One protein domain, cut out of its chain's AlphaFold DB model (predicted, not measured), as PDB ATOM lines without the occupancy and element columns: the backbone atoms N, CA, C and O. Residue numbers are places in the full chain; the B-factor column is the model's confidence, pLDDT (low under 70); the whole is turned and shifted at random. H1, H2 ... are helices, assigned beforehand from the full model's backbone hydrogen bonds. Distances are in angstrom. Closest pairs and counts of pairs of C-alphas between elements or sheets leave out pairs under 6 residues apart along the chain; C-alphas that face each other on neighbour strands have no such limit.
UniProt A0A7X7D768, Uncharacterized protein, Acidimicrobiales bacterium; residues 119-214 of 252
ATOM      1  N   HIS A 119     -43.492 -37.388 -16.280       60.06
ATOM      2  CA  HIS A 119     -42.702 -38.483 -16.837       60.06
ATOM      3  C   HIS A 119     -42.132 -38.126 -18.207       60.06
ATOM      4  O   HIS A 119     -41.035 -38.583 -18.536       60.06
ATOM      5  N   VAL A 120     -42.842 -37.312 -18.991       64.31
ATOM      6  CA  VAL A 120     -42.323 -36.749 -20.242       64.31
ATOM      7  C   VAL A 120     -41.233 -35.720 -19.951       64.31
ATOM      8  O   VAL A 120     -40.159 -35.823 -20.538       64.31
ATOM      9  N   LEU A 121     -41.449 -34.786 -19.019       68.62
ATOM     10  CA  LEU A 121     -40.441 -33.797 -18.641       68.62
ATOM     11  C   LEU A 121     -39.205 -34.474 -18.040       68.62
ATOM     12  O   LEU A 121     -38.096 -34.228 -18.496       68.62
ATOM     13  N   ALA A 122     -39.373 -35.385 -17.081       73.81
ATOM     14  CA  ALA A 122     -38.269 -36.136 -16.482       73.81
ATOM     15  C   ALA A 122     -37.485 -36.940 -17.530       73.81
ATOM     16  O   ALA A 122     -36.262 -37.065 -17.438       73.81
ATOM     17  N   ARG A 123     -38.169 -37.465 -18.555       69.56
ATOM     18  CA  ARG A 123     -37.522 -38.128 -19.691       69.56
ATOM     19  C   ARG A 123     -36.763 -37.138 -20.569       69.56
ATOM     20  O   ARG A 123     -35.625 -37.431 -20.911       69.56
ATOM     21  N   ALA A 124     -37.349 -35.993 -20.897       72.06
ATOM     22  CA  ALA A 124     -36.695 -34.952 -21.686       72.06
ATOM     23  C   ALA A 124     -35.456 -34.391 -20.964       72.06
ATOM     24  O   ALA A 124     -34.393 -34.276 -21.567       72.06
ATOM     25  N   VAL A 125     -35.549 -34.168 -19.647       80.31
ATOM     26  CA  VAL A 125     -34.417 -33.819 -18.772       80.31
ATOM     27  C   VAL A 125     -33.338 -34.900 -18.832       80.31
ATOM     28  O   VAL A 125     -32.164 -34.589 -19.007       80.31
ATOM     29  N   HIS A 126     -33.712 -36.180 -18.738       81.38
ATOM     30  CA  HIS A 126     -32.758 -37.282 -18.857       81.38
ATOM     31  C   HIS A 126     -32.085 -37.325 -20.241       81.38
ATOM     32  O   HIS A 126     -30.864 -37.419 -20.329       81.38
ATOM     33  N   GLU A 127     -32.852 -37.250 -21.330       74.88
ATOM     34  CA  GLU A 127     -32.337 -37.277 -22.707       74.88
ATOM     35  C   GLU A 127     -31.404 -36.096 -22.983       74.88
ATOM     36  O   GLU A 127     -30.306 -36.289 -23.512       74.88
ATOM     37  N   ARG A 128     -31.781 -34.889 -22.553       82.00
ATOM     38  CA  ARG A 128     -30.916 -33.716 -22.662       82.00
ATOM     39  C   ARG A 128     -29.657 -33.857 -21.814       82.00
ATOM     40  O   ARG A 128     -28.578 -33.521 -22.294       82.00
ATOM     41  N   ALA A 129     -29.765 -34.372 -20.588       81.50
ATOM     42  CA  ALA A 129     -28.601 -34.615 -19.741       81.50
ATOM     43  C   ALA A 129     -27.610 -35.571 -20.423       81.50
ATOM     44  O   ALA A 129     -26.406 -35.322 -20.395       81.50
ATOM     45  N   VAL A 130     -28.101 -36.620 -21.090       79.75
ATOM     46  CA  VAL A 130     -27.256 -37.537 -21.871       79.75
ATOM     47  C   VAL A 130     -26.563 -36.812 -23.023       79.75
ATOM     48  O   VAL A 130     -25.339 -36.863 -23.110       79.75
ATOM     49  N   GLN A 131     -27.310 -36.084 -23.858       74.50
ATOM     50  CA  GLN A 131     -26.745 -35.347 -24.998       74.50
ATOM     51  C   GLN A 131     -25.694 -34.320 -24.558       74.50
ATOM     52  O   GLN A 131     -24.610 -34.233 -25.136       74.50
ATOM     53  N   TYR A 132     -25.994 -33.561 -23.500       81.19
ATOM     54  CA  TYR A 132     -25.078 -32.572 -22.947       81.19
ATOM     55  C   TYR A 132     -23.801 -33.234 -22.422       81.19
ATOM     56  O   TYR A 132     -22.699 -32.772 -22.715       81.19
ATOM     57  N   ALA A 133     -23.928 -34.346 -21.692       82.31
ATOM     58  CA  ALA A 133     -22.795 -35.094 -21.162       82.31
ATOM     59  C   ALA A 133     -21.931 -35.724 -22.270       82.31
ATOM     60  O   ALA A 133     -20.706 -35.770 -22.144       82.31
ATOM     61  N   GLU A 134     -22.555 -36.183 -23.359       81.44
ATOM     62  CA  GLU A 134     -21.868 -36.719 -24.535       81.44
ATOM     63  C   GLU A 134     -21.041 -35.667 -25.263       81.44
ATOM     64  O   GLU A 134     -19.871 -35.910 -25.562       81.44
ATOM     65  N   TRP A 135     -21.631 -34.497 -25.496       81.12
ATOM     66  CA  TRP A 135     -20.952 -33.366 -26.114       81.12
ATOM     67  C   TRP A 135     -19.844 -32.790 -25.221       81.12
ATOM     68  O   TRP A 135     -18.758 -32.469 -25.705       81.12
ATOM     69  N   LYS A 136     -20.101 -32.661 -23.912       82.94
ATOM     70  CA  LYS A 136     -19.203 -31.987 -22.964       82.94
ATOM     71  C   LYS A 136     -18.007 -32.841 -22.549       82.94
ATOM     72  O   LYS A 136     -16.895 -32.321 -22.443       82.94
ATOM     73  N   TRP A 137     -18.239 -34.126 -22.290       86.25
ATOM     74  CA  TRP A 137     -17.214 -35.088 -21.883       86.25
ATOM     75  C   TRP A 137     -17.221 -36.269 -22.860       86.25
ATOM     76  O   TRP A 137     -17.684 -37.357 -22.497       86.25
ATOM     77  N   PRO A 138     -16.783 -36.078 -24.118       81.19
ATOM     78  CA  PRO A 138     -16.708 -37.163 -25.090       81.19
ATOM     79  C   PRO A 138     -15.781 -38.267 -24.570       81.19
ATOM     80  O   PRO A 138     -14.759 -37.988 -23.949       81.19
ATOM     81  N   ILE A 139     -16.158 -39.526 -24.791       78.25
ATOM     82  CA  ILE A 139     -15.331 -40.674 -24.406       78.25
ATOM     83  C   ILE A 139     -14.431 -41.007 -25.596       78.25
ATOM     84  O   ILE A 139     -14.939 -41.405 -26.644       78.25
ATOM     85  N   GLY A 140     -13.123 -40.797 -25.433       70.75
ATOM     86  CA  GLY A 140     -12.088 -41.217 -26.380       70.75
ATOM     87  C   GLY A 140     -11.728 -42.702 -26.251       70.75
ATOM     88  O   GLY A 140     -12.217 -43.403 -25.360       70.75
ATOM     89  N   ASP A 141     -10.867 -43.179 -27.153       69.81
ATOM     90  CA  ASP A 141     -10.367 -44.564 -27.164       69.81
ATOM     91  C   ASP A 141      -9.210 -44.804 -26.164       69.81
ATOM     92  O   ASP A 141      -8.839 -45.950 -25.899       69.81
ATOM     93  N   ASP A 142      -8.638 -43.745 -25.588       65.56
ATOM     94  CA  ASP A 142      -7.521 -43.750 -24.642       65.56
ATOM     95  C   ASP A 142      -7.966 -43.852 -23.173       65.56
ATOM     96  O   ASP A 142      -8.927 -43.235 -22.729       65.56
ATOM     97  N   GLY A 143      -7.261 -44.673 -22.386       61.62
ATOM     98  CA  GLY A 143      -7.724 -45.102 -21.059       61.62
ATOM     99  C   GLY A 143      -7.860 -43.991 -20.009       61.62
ATOM    100  O   GLY A 143      -8.866 -43.953 -19.306       61.62
ATOM    101  N   GLU A 144      -6.882 -43.085 -19.897       62.12
ATOM    102  CA  GLU A 144      -6.859 -42.061 -18.835       62.12
ATOM    103  C   GLU A 144      -7.894 -40.945 -19.078       62.12
ATOM    104  O   GLU A 144      -8.649 -40.586 -18.171       62.12
ATOM    105  N   ASP A 145      -8.023 -40.474 -20.323       71.12
ATOM    106  CA  ASP A 145      -9.033 -39.483 -20.716       71.12
ATOM    107  C   ASP A 145     -10.452 -40.074 -20.697       71.12
ATOM    108  O   ASP A 145     -11.414 -39.402 -20.300       71.12
ATOM    109  N   ARG A 146     -10.595 -41.365 -21.021       78.56
ATOM    110  CA  ARG A 146     -11.853 -42.104 -20.871       78.56
ATOM    111  C   ARG A 146     -12.312 -42.198 -19.419       78.56
ATOM    112  O   ARG A 146     -13.491 -41.952 -19.154       78.56
ATOM    113  N   ASP A 147     -11.430 -42.554 -18.490       80.75
ATOM    114  CA  ASP A 147     -11.797 -42.710 -17.079       80.75
ATOM    115  C   ASP A 147     -12.192 -41.366 -16.449       80.75
ATOM    116  O   ASP A 147     -13.189 -41.287 -15.722       80.75
ATOM    117  N   LEU A 148     -11.490 -40.286 -16.805       81.00
ATOM    118  CA  LEU A 148     -11.848 -38.923 -16.407       81.00
ATOM    119  C   LEU A 148     -13.206 -38.491 -16.982       81.00
ATOM    120  O   LEU A 148     -14.041 -37.952 -16.247       81.00
ATOM    121  N   ALA A 149     -13.472 -38.765 -18.263       82.75
ATOM    122  CA  ALA A 149     -14.761 -38.467 -18.886       82.75
ATOM    123  C   ALA A 149     -15.907 -39.256 -18.231       82.75
ATOM    124  O   ALA A 149     -16.959 -38.690 -17.928       82.75
ATOM    125  N   LEU A 150     -15.705 -40.547 -17.949       83.75
ATOM    126  CA  LEU A 150     -16.688 -41.385 -17.256       83.75
ATOM    127  C   LEU A 150     -16.970 -40.880 -15.836       83.75
ATOM    128  O   LEU A 150     -18.136 -40.803 -15.435       83.75
ATOM    129  N   ALA A 151     -15.932 -40.492 -15.090       85.56
ATOM    130  CA  ALA A 151     -16.077 -39.929 -13.753       85.56
ATOM    131  C   ALA A 151     -16.857 -38.602 -13.768       85.56
ATOM    132  O   ALA A 151     -17.764 -38.418 -12.948       85.56
ATOM    133  N   ALA A 152     -16.568 -37.720 -14.731       85.50
ATOM    134  CA  ALA A 152     -17.270 -36.449 -14.903       85.50
ATOM    135  C   ALA A 152     -18.752 -36.651 -15.263       85.50
ATOM    136  O   ALA A 152     -19.626 -36.091 -14.599       85.50
ATOM    137  N   ARG A 153     -19.061 -37.534 -16.227       87.94
ATOM    138  CA  ARG A 153     -20.450 -37.895 -16.570       87.94
ATOM    139  C   ARG A 153     -21.199 -38.463 -15.363       87.94
ATOM    140  O   ARG A 153     -22.337 -38.082 -15.107       87.94
ATOM    141  N   ALA A 154     -20.565 -39.350 -14.593       86.69
ATOM    142  CA  ALA A 154     -21.179 -39.938 -13.406       86.69
ATOM    143  C   ALA A 154     -21.465 -38.892 -12.314       86.69
ATOM    144  O   ALA A 154     -22.509 -38.958 -11.664       86.69
ATOM    145  N   ALA A 155     -20.566 -37.926 -12.104       88.00
ATOM    146  CA  ALA A 155     -20.793 -36.820 -11.176       88.00
ATOM    147  C   ALA A 155     -21.949 -35.921 -11.636       88.00
ATOM    148  O   ALA A 155     -22.822 -35.601 -10.831       88.00
ATOM    149  N   PHE A 156     -21.995 -35.592 -12.927       89.94
ATOM    150  CA  PHE A 156     -23.070 -34.811 -13.529       89.94
ATOM    151  C   PHE A 156     -24.437 -35.493 -13.402       89.94
ATOM    152  O   PHE A 156     -25.382 -34.889 -12.899       89.94
ATOM    153  N   TYR A 157     -24.552 -36.775 -13.764       89.00
ATOM    154  CA  TYR A 157     -25.821 -37.502 -13.647       89.00
ATOM    155  C   TYR A 157     -26.312 -37.609 -12.204       89.00
ATOM    156  O   TYR A 157     -27.512 -37.515 -11.961       89.00
ATOM    157  N   ARG A 158     -25.403 -37.767 -11.231       88.00
ATOM    158  CA  ARG A 158     -25.782 -37.741  -9.811       88.00
ATOM    159  C   ARG A 158     -26.391 -36.399  -9.407       88.00
ATOM    160  O   ARG A 158     -27.387 -36.408  -8.690       88.00
ATOM    161  N   ALA A 159     -25.825 -35.286  -9.878       89.00
ATOM    162  CA  ALA A 159     -26.379 -33.956  -9.633       89.00
ATOM    163  C   ALA A 159     -27.764 -33.804 -10.283       89.00
ATOM    164  O   ALA A 159     -28.717 -33.474  -9.587       89.00
ATOM    165  N   VAL A 160     -27.923 -34.174 -11.560       86.75
ATOM    166  CA  VAL A 160     -29.225 -34.130 -12.259       86.75
ATOM    167  C   VAL A 160     -30.289 -34.965 -11.538       86.75
ATOM    168  O   VAL A 160     -31.415 -34.518 -11.348       86.75
ATOM    169  N   VAL A 161     -29.961 -36.179 -11.091       86.25
ATOM    170  CA  VAL A 161     -30.937 -37.011 -10.371       86.25
ATOM    171  C   VAL A 161     -31.342 -36.365  -9.048       86.25
ATOM    172  O   VAL A 161     -32.533 -36.266  -8.765       86.25
ATOM    173  N   ARG A 162     -30.366 -35.941  -8.243       86.88
ATOM    174  CA  ARG A 162     -30.603 -35.468  -6.876       86.88
ATOM    175  C   ARG A 162     -31.247 -34.087  -6.831       86.88
ATOM    176  O   ARG A 162     -32.118 -33.852  -6.008       86.88
ATOM    177  N   GLU A 163     -30.766 -33.180  -7.666       90.00
ATOM    178  CA  GLU A 163     -31.102 -31.759  -7.588       90.00
ATOM    179  C   GLU A 163     -32.204 -31.374  -8.562       90.00
ATOM    180  O   GLU A 163     -32.861 -30.375  -8.326       90.00
ATOM    181  N   VAL A 164     -32.427 -32.152  -9.626       87.81
ATOM    182  CA  VAL A 164     -33.457 -31.854 -10.629       87.81
ATOM    183  C   VAL A 164     -34.591 -32.872 -10.559       87.81
ATOM    184  O   VAL A 164     -35.711 -32.520 -10.205       87.81
ATOM    185  N   LEU A 165     -34.336 -34.155 -10.833       83.06
ATOM    186  CA  LEU A 165     -35.411 -35.159 -10.942       83.06
ATOM    187  C   LEU A 165     -36.102 -35.486  -9.605       83.06
ATOM    188  O   LEU A 165     -37.267 -35.896  -9.587       83.06
ATOM    189  N   GLN A 166     -35.376 -35.333  -8.497       83.00
ATOM    190  CA  GLN A 166     -35.871 -35.525  -7.131       83.00
ATOM    191  C   GLN A 166     -36.266 -34.211  -6.439       83.00
ATOM    192  O   GLN A 166     -36.596 -34.254  -5.258       83.00
ATOM    193  N   SER A 167     -36.235 -33.078  -7.148       83.69
ATOM    194  CA  SER A 167     -36.649 -31.779  -6.607       83.69
ATOM    195  C   SER A 167     -38.163 -31.686  -6.403       83.69
ATOM    196  O   SER A 167     -38.943 -32.365  -7.091       83.69
ATOM    197  N   ASP A 168     -38.567 -30.822  -5.472       78.12
ATOM    198  CA  ASP A 168     -39.974 -30.519  -5.205       78.12
ATOM    199  C   ASP A 168     -40.571 -29.663  -6.337       78.12
ATOM    200  O   ASP A 168     -41.754 -29.783  -6.648       78.12
ATOM    201  N   GLU A 169     -39.740 -28.887  -7.031       74.31
ATOM    202  CA  GLU A 169     -40.067 -28.055  -8.194       74.31
ATOM    203  C   GLU A 169     -40.446 -28.886  -9.427       74.31
ATOM    204  O   GLU A 169     -41.180 -28.428 -10.300       74.31
ATOM    205  N   LEU A 170     -39.992 -30.142  -9.493       69.25
ATOM    206  CA  LEU A 170     -40.469 -31.117 -10.470       69.25
ATOM    207  C   LEU A 170     -41.604 -31.994  -9.917       69.25
ATOM    208  O   LEU A 170     -41.989 -32.939 -10.602       69.25
ATOM    209  N   SER A 171     -42.099 -31.799  -8.685       60.50
ATOM    210  CA  SER A 171     -43.142 -32.637  -8.053       60.50
ATOM    211  C   SER A 171     -44.564 -32.344  -8.573       60.50
ATOM    212  O   SER A 171     -44.815 -31.326  -9.203       60.50
ATOM    213  N   TYR A 172     -45.503 -33.276  -8.351       46.22
ATOM    214  CA  TYR A 172     -46.873 -33.251  -8.908       46.22
ATOM    215  C   TYR A 172     -47.761 -32.121  -8.348       46.22
ATOM    216  O   TYR A 172     -48.815 -31.844  -8.909       46.22
ATOM    217  N   ASP A 173     -47.361 -31.512  -7.228       48.22
ATOM    218  CA  ASP A 173     -48.232 -30.661  -6.405       48.22
ATOM    219  C   ASP A 173     -48.057 -29.152  -6.673       48.22
ATOM    220  O   ASP A 173     -48.783 -28.339  -6.108       48.22
ATOM    221  N   HIS A 174     -47.110 -28.767  -7.539       39.97
ATOM    222  CA  HIS A 174     -46.819 -27.369  -7.870       39.97
ATOM    223  C   HIS A 174     -47.111 -27.069  -9.340       39.97
ATOM    224  O   HIS A 174     -46.376 -27.507 -10.218       39.97
ATOM    225  N   GLY A 175     -48.174 -26.287  -9.558       49.12
ATOM    226  CA  GLY A 175     -48.309 -25.384 -10.702       49.12
ATOM    227  C   GLY A 175     -48.359 -26.008 -12.097       49.12
ATOM    228  O   GLY A 175     -48.191 -27.202 -12.314       49.12
ATOM    229  N   ASN A 176     -48.654 -25.172 -13.087       53.84
ATOM    230  CA  ASN A 176     -48.514 -25.530 -14.496       53.84
ATOM    231  C   ASN A 176     -47.022 -25.761 -14.845       53.84
ATOM    232  O   ASN A 176     -46.126 -25.409 -14.081       53.84
ATOM    233  N   GLY A 177     -46.731 -26.340 -16.013       59.31
ATOM    234  CA  GLY A 177     -45.356 -26.665 -16.424       59.31
ATOM    235  C   GLY A 177     -44.366 -25.491 -16.479       59.31
ATOM    236  O   GLY A 177     -43.164 -25.730 -16.581       59.31
ATOM    237  N   ASP A 178     -44.838 -24.247 -16.371       60.50
ATOM    238  CA  ASP A 178     -44.027 -23.028 -16.447       60.50
ATOM    239  C   ASP A 178     -43.039 -22.896 -15.275       60.50
ATOM    240  O   ASP A 178     -41.908 -22.445 -15.473       60.50
ATOM    241  N   GLU A 179     -43.426 -23.308 -14.063       69.69
ATOM    242  CA  GLU A 179     -42.549 -23.251 -12.881       69.69
ATOM    243  C   GLU A 179     -41.408 -24.269 -12.993       69.69
ATOM    244  O   GLU A 179     -40.242 -23.926 -12.788       69.69
ATOM    245  N   ALA A 180     -41.720 -25.492 -13.427       73.56
ATOM    246  CA  ALA A 180     -40.726 -26.535 -13.661       73.56
ATOM    247  C   ALA A 180     -39.771 -26.181 -14.815       73.56
ATOM    248  O   ALA A 180     -38.568 -26.432 -14.726       73.56
ATOM    249  N   VAL A 181     -40.279 -25.563 -15.887       72.56
ATOM    250  CA  VAL A 181     -39.451 -25.056 -16.993       72.56
ATOM    251  C   VAL A 181     -38.535 -23.928 -16.515       72.56
ATOM    252  O   VAL A 181     -37.339 -23.956 -16.806       72.56
ATOM    253  N   SER A 182     -39.059 -22.972 -15.743       75.94
ATOM    254  CA  SER A 182     -38.268 -21.861 -15.195       75.94
ATOM    255  C   SER A 182     -37.157 -22.371 -14.276       75.94
ATOM    256  O   SER A 182     -35.997 -21.994 -14.441       75.94
ATOM    257  N   PHE A 183     -37.483 -23.309 -13.384       85.88
ATOM    258  CA  PHE A 183     -36.519 -23.989 -12.523       85.88
ATOM    259  C   PHE A 183     -35.393 -24.659 -13.327       85.88
ATOM    260  O   PHE A 183     -34.213 -24.466 -13.030       85.88
ATOM    261  N   LEU A 184     -35.733 -25.408 -14.381       83.94
ATOM    262  CA  LEU A 184     -34.746 -26.077 -15.233       83.94
ATOM    263  C   LEU A 184     -33.821 -25.089 -15.953       83.94
ATOM    264  O   LEU A 184     -32.613 -25.318 -16.008       83.94
ATOM    265  N   MET A 185     -34.366 -23.989 -16.477       77.12
ATOM    266  CA  MET A 185     -33.584 -22.956 -17.165       77.12
ATOM    267  C   MET A 185     -32.615 -22.221 -16.226       77.12
ATOM    268  O   MET A 185     -31.566 -21.734 -16.664       77.12
ATOM    269  N   GLU A 186     -32.965 -22.126 -14.943       84.25
ATOM    270  CA  GLU A 186     -32.145 -21.496 -13.911       84.25
ATOM    271  C   GLU A 186     -31.138 -22.457 -13.269       84.25
ATOM    272  O   GLU A 186     -30.102 -21.997 -12.776       84.25
ATOM    273  N   TRP A 187     -31.387 -23.770 -13.315       90.31
ATOM    274  CA  TRP A 187     -30.492 -24.764 -12.734       90.31
ATOM    275  C   TRP A 187     -29.112 -24.754 -13.403       90.31
ATOM    276  O   TRP A 187     -28.960 -24.761 -14.629       90.31
ATOM    277  N   THR A 188     -28.073 -24.776 -12.570       88.38
ATOM    278  CA  THR A 188     -26.678 -24.753 -13.008       88.38
ATOM    279  C   THR A 188     -25.872 -25.873 -12.381       88.38
ATOM    280  O   THR A 188     -25.954 -26.089 -11.176       88.38
ATOM    281  N   TYR A 189     -25.006 -26.501 -13.171       86.44
ATOM    282  CA  TYR A 189     -24.044 -27.488 -12.693       86.44
ATOM    283  C   TYR A 189     -22.641 -26.891 -12.543       86.44
ATOM    284  O   TYR A 189     -22.134 -26.252 -13.468       86.44
ATOM    285  N   GLU A 190     -21.997 -27.150 -11.404       83.56
ATOM    286  CA  GLU A 190     -20.585 -26.846 -11.161       83.56
ATOM    287  C   GLU A 190     -19.767 -28.149 -11.149       83.56
ATOM    288  O   GLU A 190     -20.055 -29.073 -10.387       83.56
ATOM    289  N   GLU A 191     -18.747 -28.235 -12.011       74.69
ATOM    290  CA  GLU A 191     -17.842 -29.391 -12.061       74.69
ATOM    291  C   GLU A 191     -16.982 -29.465 -10.780       74.69
ATOM    292  O   GLU A 191     -16.258 -28.507 -10.482       74.69
ATOM    293  N   PRO A 192     -16.980 -30.597 -10.047       69.50
ATOM    294  CA  PRO A 192     -16.072 -30.794  -8.923       69.50
ATOM    295  C   PRO A 192     -14.607 -30.843  -9.400       69.50
ATOM    296  O   PRO A 192     -14.259 -31.653 -10.254       69.50
ATOM    297  N   ASP A 193     -13.751 -29.992  -8.826       64.50
ATOM    298  CA  ASP A 193     -12.280 -30.089  -8.852       64.50
ATOM    299  C   ASP A 193     -11.556 -30.144 -10.223       64.50
ATOM    300  O   ASP A 193     -10.680 -30.982 -10.440       64.50
ATOM    301  N   ARG A 194     -11.777 -29.170 -11.125       54.78
ATOM    302  CA  ARG A 194     -10.789 -28.882 -12.198       54.78
ATOM    303  C   ARG A 194      -9.701 -27.889 -11.746       54.78
ATOM    304  O   ARG A 194     -10.031 -26.843 -11.177       54.78
ATOM    305  N   PRO A 195      -8.404 -28.141 -12.033       44.94
ATOM    306  CA  PRO A 195      -7.316 -27.270 -11.607       44.94
ATOM    307  C   PRO A 195      -7.375 -25.870 -12.236       44.94
ATOM    308  O   PRO A 195      -7.771 -25.634 -13.376       44.94
ATOM    309  N   ARG A 196      -6.969 -24.927 -11.392       44.56
ATOM    310  CA  ARG A 196      -7.193 -23.483 -11.404       44.56
ATOM    311  C   ARG A 196      -6.381 -22.736 -12.464       44.56
ATOM    312  O   ARG A 196      -5.500 -21.997 -12.069       44.56
ATOM    313  N   PHE A 197      -6.687 -22.834 -13.760       46.94
ATOM    314  CA  PHE A 197      -6.245 -21.813 -14.733       46.94
ATOM    315  C   PHE A 197      -7.153 -21.699 -15.969       46.94
ATOM    316  O   PHE A 197      -6.747 -22.065 -17.061       46.94
ATOM    317  N   VAL A 198      -8.347 -21.111 -15.825       40.81
ATOM    318  CA  VAL A 198      -8.975 -20.313 -16.899       40.81
ATOM    319  C   VAL A 198      -9.783 -19.188 -16.243       40.81
ATOM    320  O   VAL A 198     -10.581 -19.426 -15.336       40.81
ATOM    321  N   TYR A 199      -9.527 -17.946 -16.649       44.00
ATOM    322  CA  TYR A 199     -10.261 -16.763 -16.203       44.00
ATOM    323  C   TYR A 199     -11.727 -16.792 -16.669       44.00
ATOM    324  O   TYR A 199     -12.026 -17.237 -17.774       44.00
ATOM    325  N   SER A 200     -12.585 -16.145 -15.871       41.69
ATOM    326  CA  SER A 200     -13.941 -15.650 -16.176       41.69
ATOM    327  C   SER A 200     -15.109 -16.639 -16.058       41.69
ATOM    328  O   SER A 200     -14.996 -17.776 -16.484       41.69
ATOM    329  N   LYS A 201     -16.204 -16.160 -15.435       40.97
ATOM    330  CA  LYS A 201     -17.662 -16.306 -15.705       40.97
ATOM    331  C   LYS A 201     -18.285 -17.648 -16.180       40.97
ATOM    332  O   LYS A 201     -19.502 -17.763 -16.142       40.97
ATOM    333  N   TRP A 202     -17.514 -18.660 -16.566       43.91
ATOM    334  CA  TRP A 202     -17.922 -19.849 -17.331       43.91
ATOM    335  C   TRP A 202     -17.890 -21.163 -16.531       43.91
ATOM    336  O   TRP A 202     -17.899 -22.239 -17.120       43.91
ATOM    337  N   LYS A 203     -17.822 -21.096 -15.195       56.19
ATOM    338  CA  LYS A 203     -17.818 -22.291 -14.328       56.19
ATOM    339  C   LYS A 203     -19.184 -22.969 -14.185       56.19
ATOM    340  O   LYS A 203     -19.242 -24.121 -13.779       56.19
ATOM    341  N   LEU A 204     -20.258 -22.242 -14.482       60.88
ATOM    342  CA  LEU A 204     -21.632 -22.702 -14.308       60.88
ATOM    343  C   LEU A 204     -22.163 -23.197 -15.651       60.88
ATOM    344  O   LEU A 204     -22.284 -22.429 -16.607       60.88
ATOM    345  N   HIS A 205     -22.459 -24.488 -15.719       75.38
ATOM    346  CA  HIS A 205     -23.054 -25.135 -16.879       75.38
ATOM    347  C   HIS A 205     -24.575 -25.036 -16.814       75.38
ATOM    348  O   HIS A 205     -25.149 -25.339 -15.775       75.38
ATOM    349  N   ARG A 206     -25.222 -24.659 -17.922       79.69
ATOM    350  CA  ARG A 206     -26.687 -24.605 -18.058       79.69
ATOM    351  C   ARG A 206     -27.160 -25.652 -19.068       79.69
ATOM    352  O   ARG A 206     -27.354 -25.325 -20.229       79.69
ATOM    353  N   PRO A 207     -27.278 -26.927 -18.680       78.12
ATOM    354  CA  PRO A 207     -27.619 -27.998 -19.618       78.12
ATOM    355  C   PRO A 207     -29.087 -27.991 -20.072       78.12
ATOM    356  O   PRO A 207     -29.416 -28.668 -21.047       78.12
ATOM    357  N   PHE A 208     -29.954 -27.246 -19.379       77.69
ATOM    358  CA  PHE A 208     -31.397 -27.176 -19.624       77.69
ATOM    359  C   PHE A 208     -31.877 -25.742 -19.927       77.69
ATOM    360  O   PHE A 208     -33.029 -25.405 -19.684       77.69
ATOM    361  N   ASP A 209     -31.010 -24.884 -20.468       68.75
ATOM    362  CA  ASP A 209     -31.381 -23.535 -20.927       68.75
ATOM    363  C   ASP A 209     -32.447 -23.533 -22.040       68.75
ATOM    364  O   ASP A 209     -33.181 -22.559 -22.196       68.75
ATOM    365  N   GLU A 210     -32.582 -24.652 -22.749       58.31
ATOM    366  CA  GLU A 210     -33.626 -24.939 -23.741       58.31
ATOM    367  C   GLU A 210     -34.825 -25.718 -23.157       58.31
ATOM    368  O   GLU A 210     -35.592 -26.329 -23.898       58.31
ATOM    369  N   ALA A 211     -35.022 -25.736 -21.831       61.78
ATOM    370  CA  ALA A 211     -36.094 -26.524 -21.204       61.78
ATOM    371  C   ALA A 211     -37.514 -26.135 -21.650       61.78
ATOM    372  O   ALA A 211     -38.423 -26.951 -21.524       61.78
ATOM    373  N   TYR A 212     -37.700 -24.950 -22.241       52.81
ATOM    374  CA  TYR A 212     -38.949 -24.555 -22.906       52.81
ATOM    375  C   TYR A 212     -39.320 -25.466 -24.098       52.81
ATOM    376  O   TYR A 212     -40.443 -25.408 -24.602       52.81
ATOM    377  N   GLU A 213     -38.391 -26.303 -24.572       51.12
ATOM    378  CA  GLU A 213     -38.622 -27.322 -25.603       51.12
ATOM    379  C   GLU A 213     -38.914 -28.714 -25.018       51.12
ATOM    380  O   GLU A 213     -39.301 -29.626 -25.756       51.12
ATOM    381  N   PHE A 214     -38.760 -28.910 -23.703       53.25
ATOM    382  CA  PHE A 214     -39.035 -30.189 -23.050       53.25
ATOM    383  C   PHE A 214     -40.543 -30.357 -22.838       53.25
ATOM    384  O   PHE A 214     -41.228 -29.427 -22.435       53.25
TER     385      PHE A 214
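AT A GLANCE: This is residues 119 to 214 of the 252 residues of an uncharacterized protein of Acidimicrobiales bacterium (UniProt A0A7X7D768). A long helical hairpin, H2 and H1 side by side and running opposite ways, has a short helix, H3, near the C-terminal end of H2. After H3 a long stretch with no named element, residues 187 to 214, makes a loop whose residues 195 to 201 stick out free, and then folds back past H3. The printed part has 96 residues with three named helices, in the order H1, H2, H3, and no named strand; its class is all helix. It is elongated, spanning 45 by 29 by 21 A, and only just compact, close to loose, with a radius of gyration of the C-alphas of 14.7 A.

HOW THE PARTS SIT: H2, residues 143 to 165, touches H1, residues 119 to 136, at a shallow tilt of 26 degrees, opposite ways. Their closest C-alphas, those of Arg 153 and Ala 133, are 5.9 A apart. H3, residues 177 to 186, is close to H2 but not clearly touching it; the closest C-alphas, those of Val 164 and Leu 184, are 7.5 A apart. These two run opposite ways at a steep tilt of 39 degrees. H1 and H3 are apart. In H1, H2 and H3 every O i to N i+4 pair is within hydrogen-bond range. Residues 189 to 190 pair briefly with residues 204 to 205, antiparallel.

IN THESE COORDINATES: H2 measures 31.1 A from C-alpha 143 at (-7.724, -45.102, -21.059) to C-alpha 165. H1 measures 25.1 A and begins with C-alpha 119 at (-42.702, -38.483, -16.837). H3 measures 14.4 A and ends with C-alpha 186 at (-32.145, -21.496, -13.911).

THE WHOLE: The C-alphas farthest apart, those of Asp 142 and Gly 175, are 46.9 A apart. The printed part has no cut. The link from H2 to H3 is long, with 11 residues. Mean pLDDT of the printed part is 71.9; low stretches include residues 170 to 179 and 192 to 204.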